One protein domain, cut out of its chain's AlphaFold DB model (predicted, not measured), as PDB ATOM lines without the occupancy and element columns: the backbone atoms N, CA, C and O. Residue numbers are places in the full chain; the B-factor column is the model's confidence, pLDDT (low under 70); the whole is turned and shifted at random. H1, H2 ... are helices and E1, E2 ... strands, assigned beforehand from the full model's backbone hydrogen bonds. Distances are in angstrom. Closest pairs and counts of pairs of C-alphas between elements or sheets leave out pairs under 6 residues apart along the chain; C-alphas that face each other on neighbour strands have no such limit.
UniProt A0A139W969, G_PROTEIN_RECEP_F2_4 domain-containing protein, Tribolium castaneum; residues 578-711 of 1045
ATOM      1  N   LYS A 578     203.522 239.133 191.182       53.44
ATOM      2  CA  LYS A 578     203.852 238.441 189.927       53.44
ATOM      3  C   LYS A 578     204.707 239.302 189.005       53.44
ATOM      4  O   LYS A 578     205.572 238.758 188.317       53.44
ATOM      5  N   SER A 579     204.550 240.622 189.056       50.75
ATOM      6  CA  SER A 579     205.413 241.591 188.370       50.75
ATOM      7  C   SER A 579     206.860 241.463 188.846       50.75
ATOM      8  O   SER A 579     207.771 241.344 188.029       50.75
ATOM      9  N   ALA A 580     207.059 241.374 190.166       49.62
ATOM     10  CA  ALA A 580     208.370 241.184 190.787       49.62
ATOM     11  C   ALA A 580     208.985 239.793 190.524       49.62
ATOM     12  O   ALA A 580     210.208 239.630 190.554       49.62
ATOM     13  N   ILE A 581     208.156 238.776 190.250       49.34
ATOM     14  CA  ILE A 581     208.612 237.468 189.753       49.34
ATOM     15  C   ILE A 581     209.103 237.586 188.302       49.34
ATOM     16  O   ILE A 581     210.149 237.028 187.980       49.34
ATOM     17  N   LEU A 582     208.396 238.332 187.445       43.56
ATOM     18  CA  LEU A 582     208.773 238.537 186.041       43.56
ATOM     19  C   LEU A 582     209.998 239.450 185.855       43.56
ATOM     20  O   LEU A 582     210.760 239.251 184.911       43.56
ATOM     21  N   SER A 583     210.196 240.441 186.730       51.53
ATOM     22  CA  SER A 583     211.271 241.440 186.615       51.53
ATOM     23  C   SER A 583     212.628 240.985 187.167       51.53
ATOM     24  O   SER A 583     213.608 241.723 187.063       51.53
ATOM     25  N   ASN A 584     212.702 239.793 187.774       53.31
ATOM     26  CA  ASN A 584     213.899 239.252 188.435       53.31
ATOM     27  C   ASN A 584     214.477 240.151 189.561       53.31
ATOM     28  O   ASN A 584     215.627 239.990 189.969       53.31
ATOM     29  N   THR A 585     213.689 241.100 190.079       61.62
ATOM     30  CA  THR A 585     214.132 242.077 191.085       61.62
ATOM     31  C   THR A 585     214.130 241.454 192.482       61.62
ATOM     32  O   THR A 585     213.081 241.086 193.012       61.62
ATOM     33  N   THR A 586     215.310 241.334 193.095       66.62
ATOM     34  CA  THR A 586     215.495 240.757 194.441       66.62
ATOM     35  C   THR A 586     215.577 241.811 195.547       66.62
ATOM     36  O   THR A 586     215.245 241.522 196.699       66.62
ATOM     37  N   SER A 587     215.982 243.037 195.210       75.12
ATOM     38  CA  SER A 587     216.054 244.175 196.126       75.12
ATOM     39  C   SER A 587     215.941 245.514 195.396       75.12
ATOM     40  O   SER A 587     216.197 245.597 194.194       75.12
ATOM     41  N   TYR A 588     215.560 246.568 196.122       74.44
ATOM     42  CA  TYR A 588     215.548 247.946 195.619       74.44
ATOM     43  C   TYR A 588     215.668 248.970 196.771       74.44
ATOM     44  O   TYR A 588     215.313 248.680 197.911       74.44
ATOM     45  N   SER A 589     216.149 250.189 196.498       69.94
ATOM     46  CA  SER A 589     216.198 251.277 197.496       69.94
ATOM     47  C   SER A 589     214.820 251.909 197.705       69.94
ATOM     48  O   SER A 589     214.166 252.279 196.731       69.94
ATOM     49  N   TYR A 590     214.397 252.097 198.958       69.75
ATOM     50  CA  TYR A 590     213.130 252.779 199.258       69.75
ATOM     51  C   TYR A 590     213.216 254.314 199.210       69.75
ATOM     52  O   TYR A 590     212.195 254.991 199.303       69.75
ATOM     53  N   LYS A 591     214.415 254.898 199.067       58.16
ATOM     54  CA  LYS A 591     214.567 256.353 198.913       58.16
ATOM     55  C   LYS A 591     214.197 256.776 197.487       58.16
ATOM     56  O   LYS A 591     214.900 256.412 196.549       58.16
ATOM     57  N   GLY A 592     213.143 257.585 197.352       51.72
ATOM     58  CA  GLY A 592     212.715 258.183 196.078       51.72
ATOM     59  C   GLY A 592     211.534 257.495 195.382       51.72
ATOM     60  O   GLY A 592     211.375 257.655 194.175       51.72
ATOM     61  N   GLN A 593     210.721 256.721 196.106       59.91
ATOM     62  CA  GLN A 593     209.546 256.049 195.539       59.91
ATOM     63  C   GLN A 593     208.302 256.944 195.568       59.91
ATOM     64  O   GLN A 593     208.144 257.772 196.463       59.91
ATOM     65  N   GLN A 594     207.421 256.780 194.581       58.78
ATOM     66  CA  GLN A 594     206.088 257.384 194.599       58.78
ATOM     67  C   GLN A 594     205.117 256.451 195.334       58.78
ATOM     68  O   GLN A 594     205.295 255.236 195.333       58.78
ATOM     69  N   GLU A 595     204.112 257.027 195.992       70.31
ATOM     70  CA  GLU A 595     203.068 256.264 196.681       70.31
ATOM     71  C   GLU A 595     202.127 255.607 195.665       70.31
ATOM     72  O   GLU A 595     201.509 256.305 194.859       70.31
ATOM     73  N   GLU A 596     201.967 254.286 195.748       75.06
ATOM     74  CA  GLU A 596     201.009 253.535 194.932       75.06
ATOM     75  C   GLU A 596     199.863 252.962 195.779       75.06
ATOM     76  O   GLU A 596     200.030 252.525 196.923       75.06
ATOM     77  N   ASN A 597     198.655 252.993 195.210       78.69
ATOM     78  CA  ASN A 597     197.434 252.542 195.866       78.69
ATOM     79  C   ASN A 597     197.110 251.092 195.470       78.69
ATOM     80  O   ASN A 597     196.502 250.842 194.427       78.69
ATOM     81  N   CYS A 598     197.426 250.146 196.353       78.94
ATOM     82  CA  CYS A 598     197.188 248.722 196.148       78.94
ATOM     83  C   CYS A 598     195.779 248.310 196.603       78.94
ATOM     84  O   CYS A 598     195.611 247.593 197.589       78.94
ATOM     85  N   ASN A 599     194.765 248.748 195.845       74.75
ATOM     86  CA  ASN A 599     193.330 248.445 196.009       74.75
ATOM     87  C   ASN A 599     192.627 249.046 197.254       74.75
ATOM     88  O   ASN A 599     191.581 248.565 197.693       74.75
ATOM     89  N   CYS A 600     193.122 250.159 197.798       74.69
ATOM     90  CA  CYS A 600     192.426 250.920 198.838       74.69
ATOM     91  C   CYS A 600     191.206 251.689 198.314       74.69
ATOM     92  O   CYS A 600     191.330 252.687 197.601       74.69
ATOM     93  N   VAL A 601     190.019 251.284 198.781       68.56
ATOM     94  CA  VAL A 601     188.727 251.942 198.492       68.56
ATOM     95  C   VAL A 601     188.600 253.320 199.166       68.56
ATOM     96  O   VAL A 601     187.931 254.210 198.645       68.56
ATOM     97  N   ARG A 602     189.241 253.521 200.327       68.19
ATOM     98  CA  ARG A 602     189.351 254.817 201.017       68.19
ATOM     99  C   ARG A 602     190.761 254.975 201.582       68.19
ATOM    100  O   ARG A 602     191.168 254.189 202.432       68.19
ATOM    101  N   ARG A 603     191.484 256.011 201.139       66.69
ATOM    102  CA  ARG A 603     192.881 256.284 201.533       66.69
ATOM    103  C   ARG A 603     193.043 256.479 203.044       66.69
ATOM    104  O   ARG A 603     193.999 255.981 203.624       66.69
ATOM    105  N   THR A 604     192.079 257.134 203.694       62.38
ATOM    106  CA  THR A 604     192.121 257.420 205.137       62.38
ATOM    107  C   THR A 604     192.030 256.178 206.020       62.38
ATOM    108  O   THR A 604     192.602 256.198 207.097       62.38
ATOM    109  N   SER A 605     191.371 255.101 205.569       67.69
ATOM    110  CA  SER A 605     191.142 253.882 206.364       67.69
ATOM    111  C   SER A 605     192.042 252.702 205.999       67.69
ATOM    112  O   SER A 605     191.749 251.565 206.374       67.69
ATOM    113  N   CYS A 606     193.083 252.942 205.209       76.50
ATOM    114  CA  CYS A 606     194.007 251.907 204.773       76.50
ATOM    115  C   CYS A 606     195.260 251.841 205.637       76.50
ATOM    116  O   CYS A 606     195.626 252.807 206.296       76.50
ATOM    117  N   LEU A 607     195.938 250.698 205.597       82.44
ATOM    118  CA  LEU A 607     197.241 250.538 206.223       82.44
ATOM    119  C   LEU A 607     198.337 250.907 205.214       82.44
ATOM    120  O   LEU A 607     198.283 250.474 204.061       82.44
ATOM    121  N   ARG A 608     199.319 251.704 205.638       85.62
ATOM    122  CA  ARG A 608     200.463 252.089 204.806       85.62
ATOM    123  C   ARG A 608     201.678 251.211 205.086       85.62
ATOM    124  O   ARG A 608     202.137 251.119 206.225       85.62
ATOM    125  N   LYS A 609     202.193 250.578 204.033       86.88
ATOM    126  CA  LYS A 609     203.341 249.671 204.046       86.88
ATOM    127  C   LYS A 609     204.567 250.364 203.449       86.88
ATOM    128  O   LYS A 609     204.452 251.049 202.433       86.88
ATOM    129  N   CYS A 610     205.735 250.220 204.076       85.81
ATOM    130  CA  CYS A 610     206.938 250.927 203.625       85.81
ATOM    131  C   CYS A 610     207.466 250.380 202.286       85.81
ATOM    132  O   CYS A 610     207.684 251.140 201.345       85.81
ATOM    133  N   CYS A 611     207.642 249.063 202.182       85.69
ATOM    134  CA  CYS A 611     208.028 248.371 200.956       85.69
ATOM    135  C   CYS A 611     206.805 247.862 200.176       85.69
ATOM    136  O   CYS A 611     205.713 247.715 200.724       85.69
ATOM    137  N   ALA A 612     207.020 247.506 198.910       82.44
ATOM    138  CA  ALA A 612     206.064 246.857 198.023       82.44
ATOM    139  C   ALA A 612     205.491 245.569 198.632       82.44
ATOM    140  O   ALA A 612     206.056 244.979 199.565       82.44
ATOM    141  N   VAL A 613     204.386 245.116 198.049       82.06
ATOM    142  CA  VAL A 613     203.785 243.813 198.338       82.06
ATOM    143  C   VAL A 613     204.817 242.706 198.066       82.06
ATOM    144  O   VAL A 613     205.480 242.708 197.029       82.06
ATOM    145  N   GLY A 614     205.004 241.770 199.004       78.25
ATOM    146  CA  GLY A 614     206.023 240.711 198.883       78.25
ATOM    147  C   GLY A 614     207.490 241.113 199.164       78.25
ATOM    148  O   GLY A 614     208.399 240.312 198.917       78.25
ATOM    149  N   PHE A 615     207.744 242.311 199.702       84.12
ATOM    150  CA  PHE A 615     209.070 242.766 200.163       84.12
ATOM    151  C   PHE A 615     209.047 243.152 201.657       84.12
ATOM    152  O   PHE A 615     207.996 243.507 202.183       84.12
ATOM    153  N   TYR A 616     210.201 243.126 202.326       85.31
ATOM    154  CA  TYR A 616     210.425 243.586 203.707       85.31
ATOM    155  C   TYR A 616     211.557 244.618 203.770       85.31
ATOM    156  O   TYR A 616     212.386 244.700 202.860       85.31
ATOM    157  N   ALA A 617     211.628 245.399 204.847       84.25
ATOM    158  CA  ALA A 617     212.588 246.492 204.969       84.25
ATOM    159  C   ALA A 617     213.876 246.068 205.706       84.25
ATOM    160  O   ALA A 617     213.854 245.399 206.738       84.25
ATOM    161  N   SER A 618     215.044 246.463 205.190       81.88
ATOM    162  CA  SER A 618     216.346 246.150 205.792       81.88
ATOM    163  C   SER A 618     217.420 247.169 205.397       81.88
ATOM    164  O   SER A 618     217.769 247.298 204.227       81.88
ATOM    165  N   LYS A 619     217.969 247.896 206.382       71.94
ATOM    166  CA  LYS A 619     219.165 248.765 206.254       71.94
ATOM    167  C   LYS A 619     219.193 249.679 205.011       71.94
ATOM    168  O   LYS A 619     220.198 249.739 204.310       71.94
ATOM    169  N   GLY A 620     218.109 250.408 204.738       70.75
ATOM    170  CA  GLY A 620     218.026 251.316 203.579       70.75
ATOM    171  C   GLY A 620     217.468 250.690 202.294       70.75
ATOM    172  O   GLY A 620     217.292 251.397 201.303       70.75
ATOM    173  N   VAL A 621     217.169 249.389 202.303       80.44
ATOM    174  CA  VAL A 621     216.785 248.604 201.126       80.44
ATOM    175  C   VAL A 621     215.507 247.814 201.419       80.44
ATOM    176  O   VAL A 621     215.323 247.308 202.524       80.44
ATOM    177  N   CYS A 622     214.629 247.678 200.433       84.62
ATOM    178  CA  CYS A 622     213.570 246.676 200.440       84.62
ATOM    179  C   CYS A 622     214.115 245.382 199.831       84.62
ATOM    180  O   CYS A 622     214.677 245.396 198.734       84.62
ATOM    181  N   LEU A 623     213.962 244.269 200.541       84.88
ATOM    182  CA  LEU A 623     214.405 242.936 200.136       84.88
ATOM    183  C   LEU A 623     213.182 242.048 199.915       84.88
ATOM    184  O   LEU A 623     212.217 242.122 200.669       84.88
ATOM    185  N   ARG A 624     213.202 241.208 198.884       84.00
ATOM    186  CA  ARG A 624     212.096 240.286 198.610       84.00
ATOM    187  C   ARG A 624     212.041 239.164 199.655       84.00
ATOM    188  O   ARG A 624     213.091 238.706 200.107       84.00
ATOM    189  N   TYR A 625     210.846 238.696 200.027       80.88
ATOM    190  CA  TYR A 625     210.723 237.501 200.876       80.88
ATOM    191  C   TYR A 625     211.239 236.247 200.152       80.88
ATOM    192  O   TYR A 625     210.928 236.025 198.980       80.88
ATOM    193  N   ASP A 626     211.986 235.403 200.873       76.62
ATOM    194  CA  ASP A 626     212.537 234.141 200.349       76.62
ATOM    195  C   ASP A 626     211.429 233.137 199.964       76.62
ATOM    196  O   ASP A 626     211.588 232.343 199.038       76.62
ATOM    197  N   ASN A 627     210.287 233.190 200.660       76.25
ATOM    198  CA  ASN A 627     209.083 232.432 200.329       76.25
ATOM    199  C   ASN A 627     208.064 233.352 199.621       76.25
ATOM    200  O   ASN A 627     207.575 234.282 200.264       76.25
ATOM    201  N   PRO A 628     207.694 233.102 198.348       64.69
ATOM    202  CA  PRO A 628     206.705 233.912 197.630       64.69
ATOM    203  C   PRO A 628     205.275 233.777 198.176       64.69
ATOM    204  O   PRO A 628     204.451 234.639 197.885       64.69
ATOM    205  N   ASP A 629     204.989 232.741 198.974       65.94
ATOM    206  CA  ASP A 629     203.703 232.548 199.659       65.94
ATOM    207  C   ASP A 629     203.690 233.152 201.083       65.94
ATOM    208  O   ASP A 629     202.740 232.946 201.843       65.94
ATOM    209  N   PHE A 630     204.752 233.860 201.500       72.75
ATOM    210  CA  PHE A 630     204.767 234.555 202.790       72.75
ATOM    211  C   PHE A 630     203.869 235.793 202.744       72.75
ATOM    212  O   PHE A 630     204.033 236.647 201.878       72.75
ATOM    213  N   VAL A 631     202.965 235.894 203.721       71.06
ATOM    214  CA  VAL A 631     202.012 236.999 203.851       71.06
ATOM    215  C   VAL A 631     202.259 237.746 205.155       71.06
ATOM    216  O   VAL A 631     202.113 237.171 206.244       71.06
ATOM    217  N   LEU A 632     202.591 239.036 205.063       81.19
ATOM    218  CA  LEU A 632     202.818 239.861 206.248       81.19
ATOM    219  C   LEU A 632     201.475 240.223 206.900       81.19
ATOM    220  O   LEU A 632     200.628 240.892 206.314       81.19
ATOM    221  N   ASN A 633     201.284 239.792 208.146       83.62
ATOM    222  CA  ASN A 633     200.077 240.058 208.923       83.62
ATOM    223  C   ASN A 633     200.367 241.108 209.999       83.62
ATOM    224  O   ASN A 633     201.035 240.813 210.989       83.62
ATOM    225  N   ILE A 634     199.844 242.320 209.821       86.00
ATOM    226  CA  ILE A 634     200.047 243.431 210.757       86.00
ATOM    227  C   ILE A 634     198.870 243.470 211.748       86.00
ATOM    228  O   ILE A 634     197.716 243.513 211.312       86.00
ATOM    229  N   PRO A 635     199.110 243.453 213.072       86.31
ATOM    230  CA  PRO A 635     198.048 243.553 214.063       86.31
ATOM    231  C   PRO A 635     197.463 244.972 214.082       86.31
ATOM    232  O   PRO A 635     198.189 245.961 214.169       86.31
ATOM    233  N   VAL A 636     196.137 245.059 214.006       86.44
ATOM    234  CA  VAL A 636     195.367 246.303 213.931       86.44
ATOM    235  C   VAL A 636     194.429 246.414 215.132       86.44
ATOM    236  O   VAL A 636     193.807 245.433 215.560       86.44
ATOM    237  N   TYR A 637     194.330 247.627 215.667       87.19
ATOM    238  CA  TYR A 637     193.745 247.952 216.961       87.19
ATOM    239  C   TYR A 637     192.664 249.039 216.839       87.19
ATOM    240  O   TYR A 637     192.620 249.783 215.867       87.19
ATOM    241  N   ASP A 638     191.811 249.143 217.854       82.12
ATOM    242  CA  ASP A 638     190.925 250.283 218.116       82.12
ATOM    243  C   ASP A 638     191.355 250.858 219.473       82.12
ATOM    244  O   ASP A 638     191.273 250.193 220.517       82.12
ATOM    245  N   GLY A 639     192.001 252.024 219.442       80.62
ATOM    246  CA  GLY A 639     192.836 252.517 220.532       80.62
ATOM    247  C   GLY A 639     193.987 251.549 220.827       80.62
ATOM    248  O   GLY A 639     194.943 251.442 220.060       80.62
ATOM    249  N   LYS A 640     193.886 250.824 221.948       81.50
ATOM    250  CA  LYS A 640     194.833 249.765 222.365       81.50
ATOM    251  C   LYS A 640     194.230 248.356 222.330       81.50
ATOM    252  O   LYS A 640     194.885 247.390 222.712       81.50
ATOM    253  N   LYS A 641     192.967 248.212 221.919       82.00
ATOM    254  CA  LYS A 641     192.276 246.920 221.873       82.00
ATOM    255  C   LYS A 641     192.534 246.256 220.528       82.00
ATOM    256  O   LYS A 641     192.221 246.840 219.501       82.00
ATOM    257  N   PHE A 642     193.074 245.040 220.525       86.31
ATOM    258  CA  PHE A 642     193.261 244.275 219.291       86.31
ATOM    259  C   PHE A 642     191.913 243.998 218.603       86.31
ATOM    260  O   PHE A 642     190.963 243.557 219.254       86.31
ATOM    261  N   VAL A 643     191.843 244.250 217.292       85.56
ATOM    262  CA  VAL A 643     190.637 244.074 216.465       85.56
ATOM    263  C   VAL A 643     190.820 242.940 215.463       85.56
ATOM    264  O   VAL A 643     189.995 242.027 215.410       85.56
ATOM    265  N   ARG A 644     191.872 243.005 214.640       84.94
ATOM    266  CA  ARG A 644     192.139 242.048 213.555       84.94
ATOM    267  C   ARG A 644     193.614 242.058 213.168       84.94
ATOM    268  O   ARG A 644     194.279 243.072 213.336       84.94
ATOM    269  N   ASN A 645     194.088 240.985 212.544       82.81
ATOM    270  CA  ASN A 645     195.285 241.068 211.708       82.81
ATOM    271  C   ASN A 645     194.863 241.552 210.318       82.81
ATOM    272  O   ASN A 645     193.963 240.970 209.711       82.81
ATOM    273  N   ALA A 646     195.474 242.628 209.833       78.12
ATOM    274  CA  ALA A 646     195.356 243.054 208.449       78.12
ATOM    275  C   ALA A 646     196.441 242.367 207.615       78.12
ATOM    276  O   ALA A 646     197.616 242.373 207.983       78.12
ATOM    277  N   ASN A 647     196.035 241.794 206.486       78.94
ATOM    278  CA  ASN A 647     196.957 241.304 205.475       78.94
ATOM    279  C   ASN A 647     197.594 242.518 204.775       78.94
ATOM    280  O   ASN A 647     196.890 243.274 204.106       78.94
ATOM    281  N   ALA A 648     198.903 242.704 204.942       71.50
ATOM    282  CA  ALA A 648     199.651 243.823 204.373       71.50
ATOM    283  C   ALA A 648     199.920 243.680 202.863       71.50
ATOM    284  O   ALA A 648     200.456 244.598 202.251       71.50
ATOM    285  N   ASP A 649     199.518 242.560 202.260       68.56
ATOM    286  CA  ASP A 649     199.615 242.292 200.827       68.56
ATOM    287  C   ASP A 649     198.284 242.536 200.080       68.56
ATOM    288  O   ASP A 649     198.180 242.302 198.877       68.56
ATOM    289  N   THR A 650     197.242 243.025 200.771       67.06
ATOM    290  CA  THR A 650     195.935 243.359 200.173       67.06
ATOM    291  C   THR A 650     195.350 244.642 200.760       67.06
ATOM    292  O   THR A 650     195.191 244.733 201.975       67.06
ATOM    293  N   ASN A 651     194.917 245.583 199.913       74.38
ATOM    294  CA  ASN A 651     194.293 246.850 200.321       74.38
ATOM    295  C   ASN A 651     195.223 247.700 201.210       74.38
ATOM    296  O   ASN A 651     194.871 248.066 202.335       74.38
ATOM    297  N   VAL A 652     196.414 248.006 200.687       80.56
ATOM    298  CA  VAL A 652     197.429 248.848 201.341       80.56
ATOM    299  C   VAL A 652     197.848 250.025 200.462       80.56
ATOM    300  O   VAL A 652     197.679 250.001 199.244       80.56
ATOM    301  N   LEU A 653     198.422 251.052 201.083       83.75
ATOM    302  CA  LEU A 653     199.216 252.063 200.379       83.75
ATOM    303  C   LEU A 653     200.680 251.629 200.452       83.75
ATOM    304  O   LEU A 653     201.187 251.439 201.557       83.75
ATOM    305  N   ALA A 654     201.343 251.449 199.313       81.00
ATOM    306  CA  ALA A 654     202.740 251.029 199.255       81.00
ATOM    307  C   ALA A 654     203.654 252.225 198.950       81.00
ATOM    308  O   ALA A 654     203.352 253.043 198.080       81.00
ATOM    309  N   GLY A 655     204.784 252.305 199.656       72.88
ATOM    310  CA  GLY A 655     205.856 253.261 199.382       72.88
ATOM    311  C   GLY A 655     206.219 254.143 200.578       72.88
ATOM    312  O   GLY A 655     205.357 254.672 201.292       72.88
ATOM    313  N   VAL A 656     207.529 254.326 200.769       66.38
ATOM    314  CA  VAL A 656     208.099 255.231 201.776       66.38
ATOM    315  C   VAL A 656     207.883 256.686 201.369       66.38
ATOM    316  O   VAL A 656     207.939 257.049 200.198       66.38
ATOM    317  N   MET A 657     207.634 257.527 202.366       69.75
ATOM    318  CA  MET A 657     207.412 258.953 202.183       69.75
ATOM    319  C   MET A 657     208.711 259.733 201.948       69.75
ATOM    320  O   MET A 657     209.761 259.399 202.495       69.75
ATOM    321  N   SER A 658     208.614 260.846 201.219       64.25
ATOM    322  CA  SER A 658     209.697 261.825 201.039       64.25
ATOM    323  C   SER A 658     209.891 262.709 202.283       64.25
ATOM    324  O   SER A 658     209.707 263.921 202.221       64.25
ATOM    325  N   CYS A 659     210.224 262.098 203.421       66.19
ATOM    326  CA  CYS A 659     210.447 262.765 204.704       66.19
ATOM    327  C   CYS A 659     211.663 262.163 205.432       66.19
ATOM    328  O   CYS A 659     212.023 261.007 205.197       66.19
ATOM    329  N   ASP A 660     212.250 262.909 206.369       66.56
ATOM    330  CA  ASP A 660     213.078 262.310 207.422       66.56
ATOM    331  C   ASP A 660     212.172 261.625 208.456       66.56
ATOM    332  O   ASP A 660     211.079 262.117 208.748       66.56
ATOM    333  N   PHE A 661     212.600 260.481 209.002       72.00
ATOM    334  CA  PHE A 661     211.751 259.622 209.833       72.00
ATOM    335  C   PHE A 661     212.472 259.006 211.039       72.00
ATOM    336  O   PHE A 661     213.666 258.702 210.991       72.00
ATOM    337  N   PHE A 662     211.708 258.745 212.101       71.62
ATOM    338  CA  PHE A 662     212.116 257.909 213.233       71.62
ATOM    339  C   PHE A 662     211.621 256.470 213.064       71.62
ATOM    340  O   PHE A 662     210.606 256.239 212.408       71.62
ATOM    341  N   ILE A 663     212.326 255.510 213.670       76.81
ATOM    342  CA  ILE A 663     211.960 254.086 213.671       76.81
ATOM    343  C   ILE A 663     211.436 253.719 215.061       76.81
ATOM    344  O   ILE A 663     212.215 253.677 216.010       76.81
ATOM    345  N   PHE A 664     210.142 253.427 215.166       75.62
ATOM    346  CA  PHE A 664     209.503 252.935 216.385       75.62
ATOM    347  C   PHE A 664     209.505 251.405 216.390       75.62
ATOM    348  O   PHE A 664     208.921 250.769 215.513       75.62
ATOM    349  N   GLU A 665     210.179 250.818 217.376       77.44
ATOM    350  CA  GLU A 665     210.204 249.375 217.635       77.44
ATOM    351  C   GLU A 665     209.129 249.011 218.662       77.44
ATOM    352  O   GLU A 665     208.925 249.750 219.621       77.44
ATOM    353  N   SER A 666     208.475 247.853 218.517       68.06
ATOM    354  CA  SER A 666     207.403 247.392 219.418       68.06
ATOM    355  C   SER A 666     207.920 246.932 220.804       68.06
ATOM    356  O   SER A 666     207.721 245.787 221.215       68.06
ATOM    357  N   ASN A 667     208.560 247.846 221.535       67.75
ATOM    358  CA  ASN A 667     209.151 247.678 222.862       67.75
ATOM    359  C   ASN A 667     208.308 248.393 223.945       67.75
ATOM    360  O   ASN A 667     207.426 249.192 223.638       67.75
ATOM    361  N   GLU A 668     208.598 248.166 225.235       56.03
ATOM    362  CA  GLU A 668     207.825 248.758 226.351       56.03
ATOM    363  C   GLU A 668     207.818 250.303 226.386       56.03
ATOM    364  O   GLU A 668     206.903 250.895 226.962       56.03
ATOM    365  N   LYS A 669     208.817 250.960 225.779       51.50
ATOM    366  CA  LYS A 669     208.944 252.431 225.734       51.50
ATOM    367  C   LYS A 669     208.324 253.048 224.475       51.50
ATOM    368  O   LYS A 669     207.571 254.016 224.570       51.50
ATOM    369  N   ASP A 670     208.563 252.426 223.324       64.75
ATOM    370  CA  ASP A 670     208.315 253.012 221.998       64.75
ATOM    371  C   ASP A 670     207.130 252.321 221.294       64.75
ATOM    372  O   ASP A 670     207.128 252.078 220.089       64.75
ATOM    373  N   TRP A 671     206.107 251.953 222.075       78.12
ATOM    374  CA  TRP A 671     204.964 251.188 221.579       78.12
ATOM    375  C   TRP A 671     204.158 251.950 220.519       78.12
ATOM    376  O   TRP A 671     203.926 253.159 220.615       78.12
ATOM    377  N   PHE A 672     203.646 251.199 219.541       86.88
ATOM    378  CA  PHE A 672     202.746 251.696 218.508       86.88
ATOM    379  C   PHE A 672     201.603 250.707 218.234       86.88
ATOM    380  O   PHE A 672     201.770 249.493 218.330       86.88
ATOM    381  N   TYR A 673     200.433 251.232 217.870       87.00
ATOM    382  CA  TYR A 673     199.229 250.466 217.551       87.00
ATOM    383  C   TYR A 673     198.612 250.993 216.244       87.00
ATOM    384  O   TYR A 673     197.989 252.059 216.260       87.00
ATOM    385  N   PRO A 674     198.754 250.285 215.106       88.50
ATOM    386  CA  PRO A 674     198.068 250.637 213.861       88.50
ATOM    387  C   PRO A 674     196.549 250.569 214.052       88.50
ATOM    388  O   PRO A 674     196.049 249.599 214.621       88.50
ATOM    389  N   GLN A 675     195.813 251.589 213.611       87.88
ATOM    390  CA  GLN A 675     194.387 251.754 213.905       87.88
ATOM    391  C   GLN A 675     193.477 251.209 212.795       87.88
ATOM    392  O   GLN A 675     193.801 251.251 211.607       87.88
ATOM    393  N   ASP A 676     192.302 250.702 213.173       80.88
ATOM    394  CA  ASP A 676     191.358 250.030 212.271       80.88
ATOM    395  C   ASP A 676     190.682 250.951 211.245       80.88
ATOM    396  O   ASP A 676     190.311 250.487 210.159       80.88
ATOM    397  N   LYS A 677     190.582 252.239 211.594       75.69
ATOM    398  CA  LYS A 677     190.135 253.380 210.779       75.69
ATOM    399  C   LYS A 677     191.286 254.077 210.041       75.69
ATOM    400  O   LYS A 677     191.054 255.143 209.478       75.69
ATOM    401  N   GLY A 678     192.479 253.472 210.018       75.94
ATOM    402  CA  GLY A 678     193.727 254.085 209.558       75.94
ATOM    403  C   GLY A 678     194.325 255.034 210.599       75.94
ATOM    404  O   GLY A 678     193.647 255.457 211.537       75.94
ATOM    405  N   GLY A 679     195.614 255.343 210.457       81.50
ATOM    406  CA  GLY A 679     196.380 256.018 211.506       81.50
ATOM    407  C   GLY A 679     197.192 255.045 212.369       81.50
ATOM    408  O   GLY A 679     196.963 253.834 212.366       81.50
ATOM    409  N   ILE A 680     198.133 255.574 213.142       86.19
ATOM    410  CA  ILE A 680     198.939 254.826 214.111       86.19
ATOM    411  C   ILE A 680     198.935 255.565 215.450       86.19
ATOM    412  O   ILE A 680     199.216 256.757 215.517       86.19
ATOM    413  N   LEU A 681     198.576 254.870 216.528       82.00
ATOM    414  CA  LEU A 681     198.604 255.414 217.884       82.00
ATOM    415  C   LEU A 681     199.953 255.085 218.528       82.00
ATOM    416  O   LEU A 681     200.304 253.912 218.632       82.00
ATOM    417  N   THR A 682     200.685 256.094 218.981       80.31
ATOM    418  CA  THR A 682     202.061 255.978 219.495       80.31
ATOM    419  C   THR A 682     202.172 256.373 220.966       80.31
ATOM    420  O   THR A 682     201.290 257.049 221.504       80.31
ATOM    421  N   SER A 683     203.264 255.963 221.617       70.25
ATOM    422  CA  SER A 683     203.584 256.357 222.993       70.25
ATOM    423  C   SER A 683     203.907 257.846 223.154       70.25
ATOM    424  O   SER A 683     203.539 258.429 224.173       70.25
ATOM    425  N   GLU A 684     204.563 258.449 222.160       63.16
ATOM    426  CA  GLU A 684     205.115 259.809 222.233       63.16
ATOM    427  C   GLU A 684     204.232 260.869 221.550       63.16
ATOM    428  O   GLU A 684     204.057 261.959 222.092       63.16
ATOM    429  N   TYR A 685     203.633 260.549 220.396       63.22
ATOM    430  CA  TYR A 685     202.956 261.524 219.522       63.22
ATOM    431  C   TYR A 685     201.435 261.348 219.431       63.22
ATOM    432  O   TYR A 685     200.770 262.059 218.680       63.22
ATOM    433  N   GLY A 686     200.854 260.400 220.173       71.69
ATOM    434  CA  GLY A 686     199.424 260.108 220.086       71.69
ATOM    435  C   GLY A 686     199.040 259.530 218.721       71.69
ATOM    436  O   GLY A 686     199.743 258.659 218.203       71.69
ATOM    437  N   LEU A 687     197.894 259.951 218.176       79.19
ATOM    438  CA  LEU A 687     197.361 259.451 216.905       79.19
ATOM    439  C   LEU A 687     197.976 260.204 215.717       79.19
ATOM    440  O   LEU A 687     197.687 261.376 215.492       79.19
ATOM    441  N   VAL A 688     198.782 259.500 214.928       78.81
ATOM    442  CA  VAL A 688     199.402 259.997 213.696       78.81
ATOM    443  C   VAL A 688     198.605 259.495 212.488       78.81
ATOM    444  O   VAL A 688     198.271 258.316 212.403       78.81
ATOM    445  N   GLU A 689     198.280 260.384 211.551       80.12
ATOM    446  CA  GLU A 689     197.488 260.074 210.350       80.12
ATOM    447  C   GLU A 689     198.259 259.261 209.293       80.12
ATOM    448  O   GLU A 689     199.487 259.286 209.238       80.12
ATOM    449  N   ASN A 690     197.526 258.582 208.401       78.94
ATOM    450  CA  ASN A 690     198.057 257.681 207.359       78.94
ATOM    451  C   ASN A 690     199.042 258.328 206.367       78.94
ATOM    452  O   ASN A 690     199.865 257.650 205.752       78.94
ATOM    453  N   ASP A 691     198.981 259.650 206.235       76.69
ATOM    454  CA  ASP A 691     199.896 260.433 205.409       76.69
ATOM    455  C   ASP A 691     201.191 260.818 206.157       76.69
ATOM    456  O   ASP A 691     201.910 261.676 205.667       76.69
ATOM    457  N   PHE A 692     201.496 260.226 207.327       78.25
ATOM    458  CA  PHE A 692     202.691 260.536 208.142       78.25
ATOM    459  C   PHE A 692     203.429 259.320 208.743       78.25
ATOM    460  O   PHE A 692     204.393 259.507 209.492       78.25
ATOM    461  N   TYR A 693     203.028 258.082 208.423       85.88
ATOM    462  CA  TYR A 693     203.741 256.870 208.853       85.88
ATOM    463  C   TYR A 693     203.689 255.745 207.811       85.88
ATOM    464  O   TYR A 693     202.790 255.701 206.978       85.88
ATOM    465  N   CYS A 694     204.598 254.775 207.904       87.50
ATOM    466  CA  CYS A 694     204.447 253.463 207.269       87.50
ATOM    467  C   CYS A 694     204.911 252.351 208.223       87.50
ATOM    468  O   CYS A 694     205.683 252.606 209.144       87.50
ATOM    469  N   VAL A 695     204.431 251.122 208.033       88.75
ATOM    470  CA  VAL A 695     204.804 249.951 208.849       88.75
ATOM    471  C   VAL A 695     205.362 248.856 207.944       88.75
ATOM    472  O   VAL A 695     204.864 248.656 206.838       88.75
ATOM    473  N   ASP A 696     206.382 248.133 208.397       88.50
ATOM    474  CA  ASP A 696     206.872 246.934 207.709       88.50
ATOM    475  C   ASP A 696     207.526 245.955 208.693       88.50
ATOM    476  O   ASP A 696     207.729 246.277 209.869       88.50
ATOM    477  N   ASP A 697     207.855 244.760 208.209       85.19
ATOM    478  CA  ASP A 697     208.716 243.834 208.944       85.19
ATOM    479  C   ASP A 697     210.191 244.149 208.666       85.19
ATOM    480  O   ASP A 697     210.602 244.365 207.520       85.19
ATOM    481  N   PHE A 698     210.997 244.184 209.725       81.56
ATOM    482  CA  PHE A 698     212.423 244.466 209.661       81.56
ATOM    483  C   PHE A 698     213.201 243.255 210.152       81.56
ATOM    484  O   PHE A 698     213.159 242.912 211.327       81.56
ATOM    485  N   LYS A 699     214.002 242.646 209.275       74.88
ATOM    486  CA  LYS A 699     214.721 241.385 209.554       74.88
ATOM    487  C   LYS A 699     215.602 241.392 210.815       74.88
ATOM    488  O   LYS A 699     215.829 240.335 211.395       74.88
ATOM    489  N   ASP A 700     216.064 242.568 211.244       69.81
ATOM    490  CA  ASP A 700     216.873 242.753 212.457       69.81
ATOM    491  C   ASP A 700     216.052 243.140 213.714       69.81
ATOM    492  O   ASP A 700     216.613 243.163 214.808       69.81
ATOM    493  N   LYS A 701     214.765 243.506 213.577       69.19
ATOM    494  CA  LYS A 701     213.955 244.181 214.623       69.19
ATOM    495  C   LYS A 701     212.503 243.684 214.770       69.19
ATOM    496  O   LYS A 701     211.839 244.051 215.735       69.19
ATOM    497  N   GLY A 702     212.005 242.865 213.845       81.12
ATOM    498  CA  GLY A 702     210.586 242.525 213.726       81.12
ATOM    499  C   GLY A 702     209.744 243.692 213.199       81.12
ATOM    500  O   GLY A 702     210.251 244.594 212.528       81.12
ATOM    501  N   LEU A 703     208.451 243.687 213.526       86.12
ATOM    502  CA  LEU A 703     207.505 244.726 213.117       86.12
ATOM    503  C   LEU A 703     207.893 246.098 213.702       86.12
ATOM    504  O   LEU A 703     207.901 246.276 214.923       86.12
ATOM    505  N   ALA A 704     208.142 247.077 212.832       87.00
ATOM    506  CA  ALA A 704     208.456 248.449 213.224       87.00
ATOM    507  C   ALA A 704     207.741 249.475 212.332       87.00
ATOM    508  O   ALA A 704     207.345 249.180 211.200       87.00
ATOM    509  N   ALA A 705     207.578 250.691 212.850       87.75
ATOM    510  CA  ALA A 705     206.951 251.804 212.144       87.75
ATOM    511  C   ALA A 705     207.965 252.913 211.835       87.75
ATOM    512  O   ALA A 705     208.756 253.297 212.695       87.75
ATOM    513  N   PHE A 706     207.919 253.458 210.620       85.31
ATOM    514  CA  PHE A 706     208.571 254.717 210.265       85.31
ATOM    515  C   PHE A 706     207.573 255.861 210.432       85.31
ATOM    516  O   PHE A 706     206.452 255.756 209.937       85.31
ATOM    517  N   ILE A 707     207.971 256.946 211.098       82.88
ATOM    518  CA  ILE A 707     207.108 258.112 211.366       82.88
ATOM    519  C   ILE A 707     207.834 259.396 210.968       82.88
ATOM    520  O   ILE A 707     208.981 259.598 211.366       82.88
ATOM    521  N   CYS A 708     207.175 260.251 210.183       75.06
ATOM    522  CA  CYS A 708     207.783 261.445 209.595       75.06
ATOM    523  C   CYS A 708     207.987 262.611 210.569       75.06
ATOM    524  O   CYS A 708     207.144 262.919 211.410       75.06
ATOM    525  N   TYR A 709     209.075 263.346 210.341       62.53
ATOM    526  CA  TYR A 709     209.496 264.515 211.108       62.53
ATOM    527  C   TYR A 709     208.617 265.770 210.919       62.53
ATOM    528  O   TYR A 709     208.719 266.705 211.705       62.53
ATOM    529  N   ASP A 710     207.736 265.845 209.916       50.84
ATOM    530  CA  ASP A 710     207.135 267.135 209.512       50.84
ATOM    531  C   ASP A 710     205.882 267.583 210.304       50.84
ATOM    532  O   ASP A 710     205.267 268.598 209.989       50.84
ATOM    533  N   ARG A 711     205.522 266.871 211.387       44.94
ATOM    534  CA  ARG A 711     204.737 267.450 212.508       44.94
ATOM    535  C   ARG A 711     205.623 267.942 213.668       44.94
ATOM    536  O   ARG A 711     205.124 268.540 214.611       44.94
TER     537      ARG A 711
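AT A GLANCE: This is residues 578 to 711 of the 1045 residues of the protein "G_PROTEIN_RECEP_F2_4 domain-containing protein" of Tribolium castaneum (UniProt A0A139W969). Small sheets cluster round strand E13, which runs through the middle of the body as one edge of the twisted sheet E9 E14 E13; E3 of a second sheet and E4 of a third pack on E13. On another side the hairpin E6 and E7 packs on E10 of the meander E10 E11 E12, and H1 lies out at one end, before E1. The printed part has 134 residues with one named helix, H1, followed by fourteen named strands, E1 to E14; it is mostly strand, though under half of its residues are in named elements. The sheets E1 E5 E4, E9 E14 E13, E10 E11 E12 and E6 E7 are antiparallel, and E2 E8 E3 is mixed. It is compact, with a radius of gyration of the C-alphas of 14.0 A and spans of 41 by 27 by 25 A.

IN THESE COORDINATES: H1, residues 578 to 582, begins at C-alpha 578 (203.852, 238.441, 189.927). E1 is residues 587 to 589, E2 596 to 598, E3 607 to 609, E4 615 to 618 and E5 621 to 624. E6, 633 to 638, is 16.5 A long and E7, 641 to 647, 18.0 A. E8 is 652 to 654, E9 661 to 665, E10 672 to 674, E11 680 to 682 and E12 686 to 688. E13, 693 to 698, is 15.2 A long, and E14, 702 to 708, 19.6 A, ends at C-alpha 708 (207.783, 261.445, 209.595).

HOW THE PARTS SIT: The sheet E9 E14 E13 is only just strongly twisted, its C-alphas up to 4.2 A off the best plane. E13 and E14 form a hairpin, with N 706 and O 694 at 2.8 A; E9 and E14 are antiparallel neighbours, with N 664 and O 705 within hydrogen-bond range at 2.8 A. The closest C-alphas of E3 and E13 are Arg 608 and Cys 694, 4.9 A; of E4 and E13, Ala 617 and Phe 698, 5.1 A. E8 is parallel to E3, with N 609 and O 653 at 2.8 A, and antiparallel to E2, with N 598 and O 652 at 2.9 A. E5 is antiparallel to E4, its hairpin partner, with N 618 and O 621 at 2.8 A, and to E1, with N 622 and O 588 at 2.8 A. In the hairpin E6 and E7, N 636 and O 644 are 2.8 A apart; the C-alphas of Val 636 and Pro 674, the closest of E6 and E10, are 5.1 A apart. In the meander, each strand the antiparallel neighbour of the one before, N 673 and O 681 are 2.8 A apart, as are N 682 and O 686. In H1 every O i to N i+4 pair is within hydrogen-bond range; H1 is apart from E5.

THE WHOLE: The C-alphas farthest apart, those of Leu 582 and Glu 684, are 42.1 A apart. The printed part has no cut and no long link. Mean pLDDT of the printed part is 74.7; 41 residues are under 70, among them residues 578 to 586 and 709 to 711.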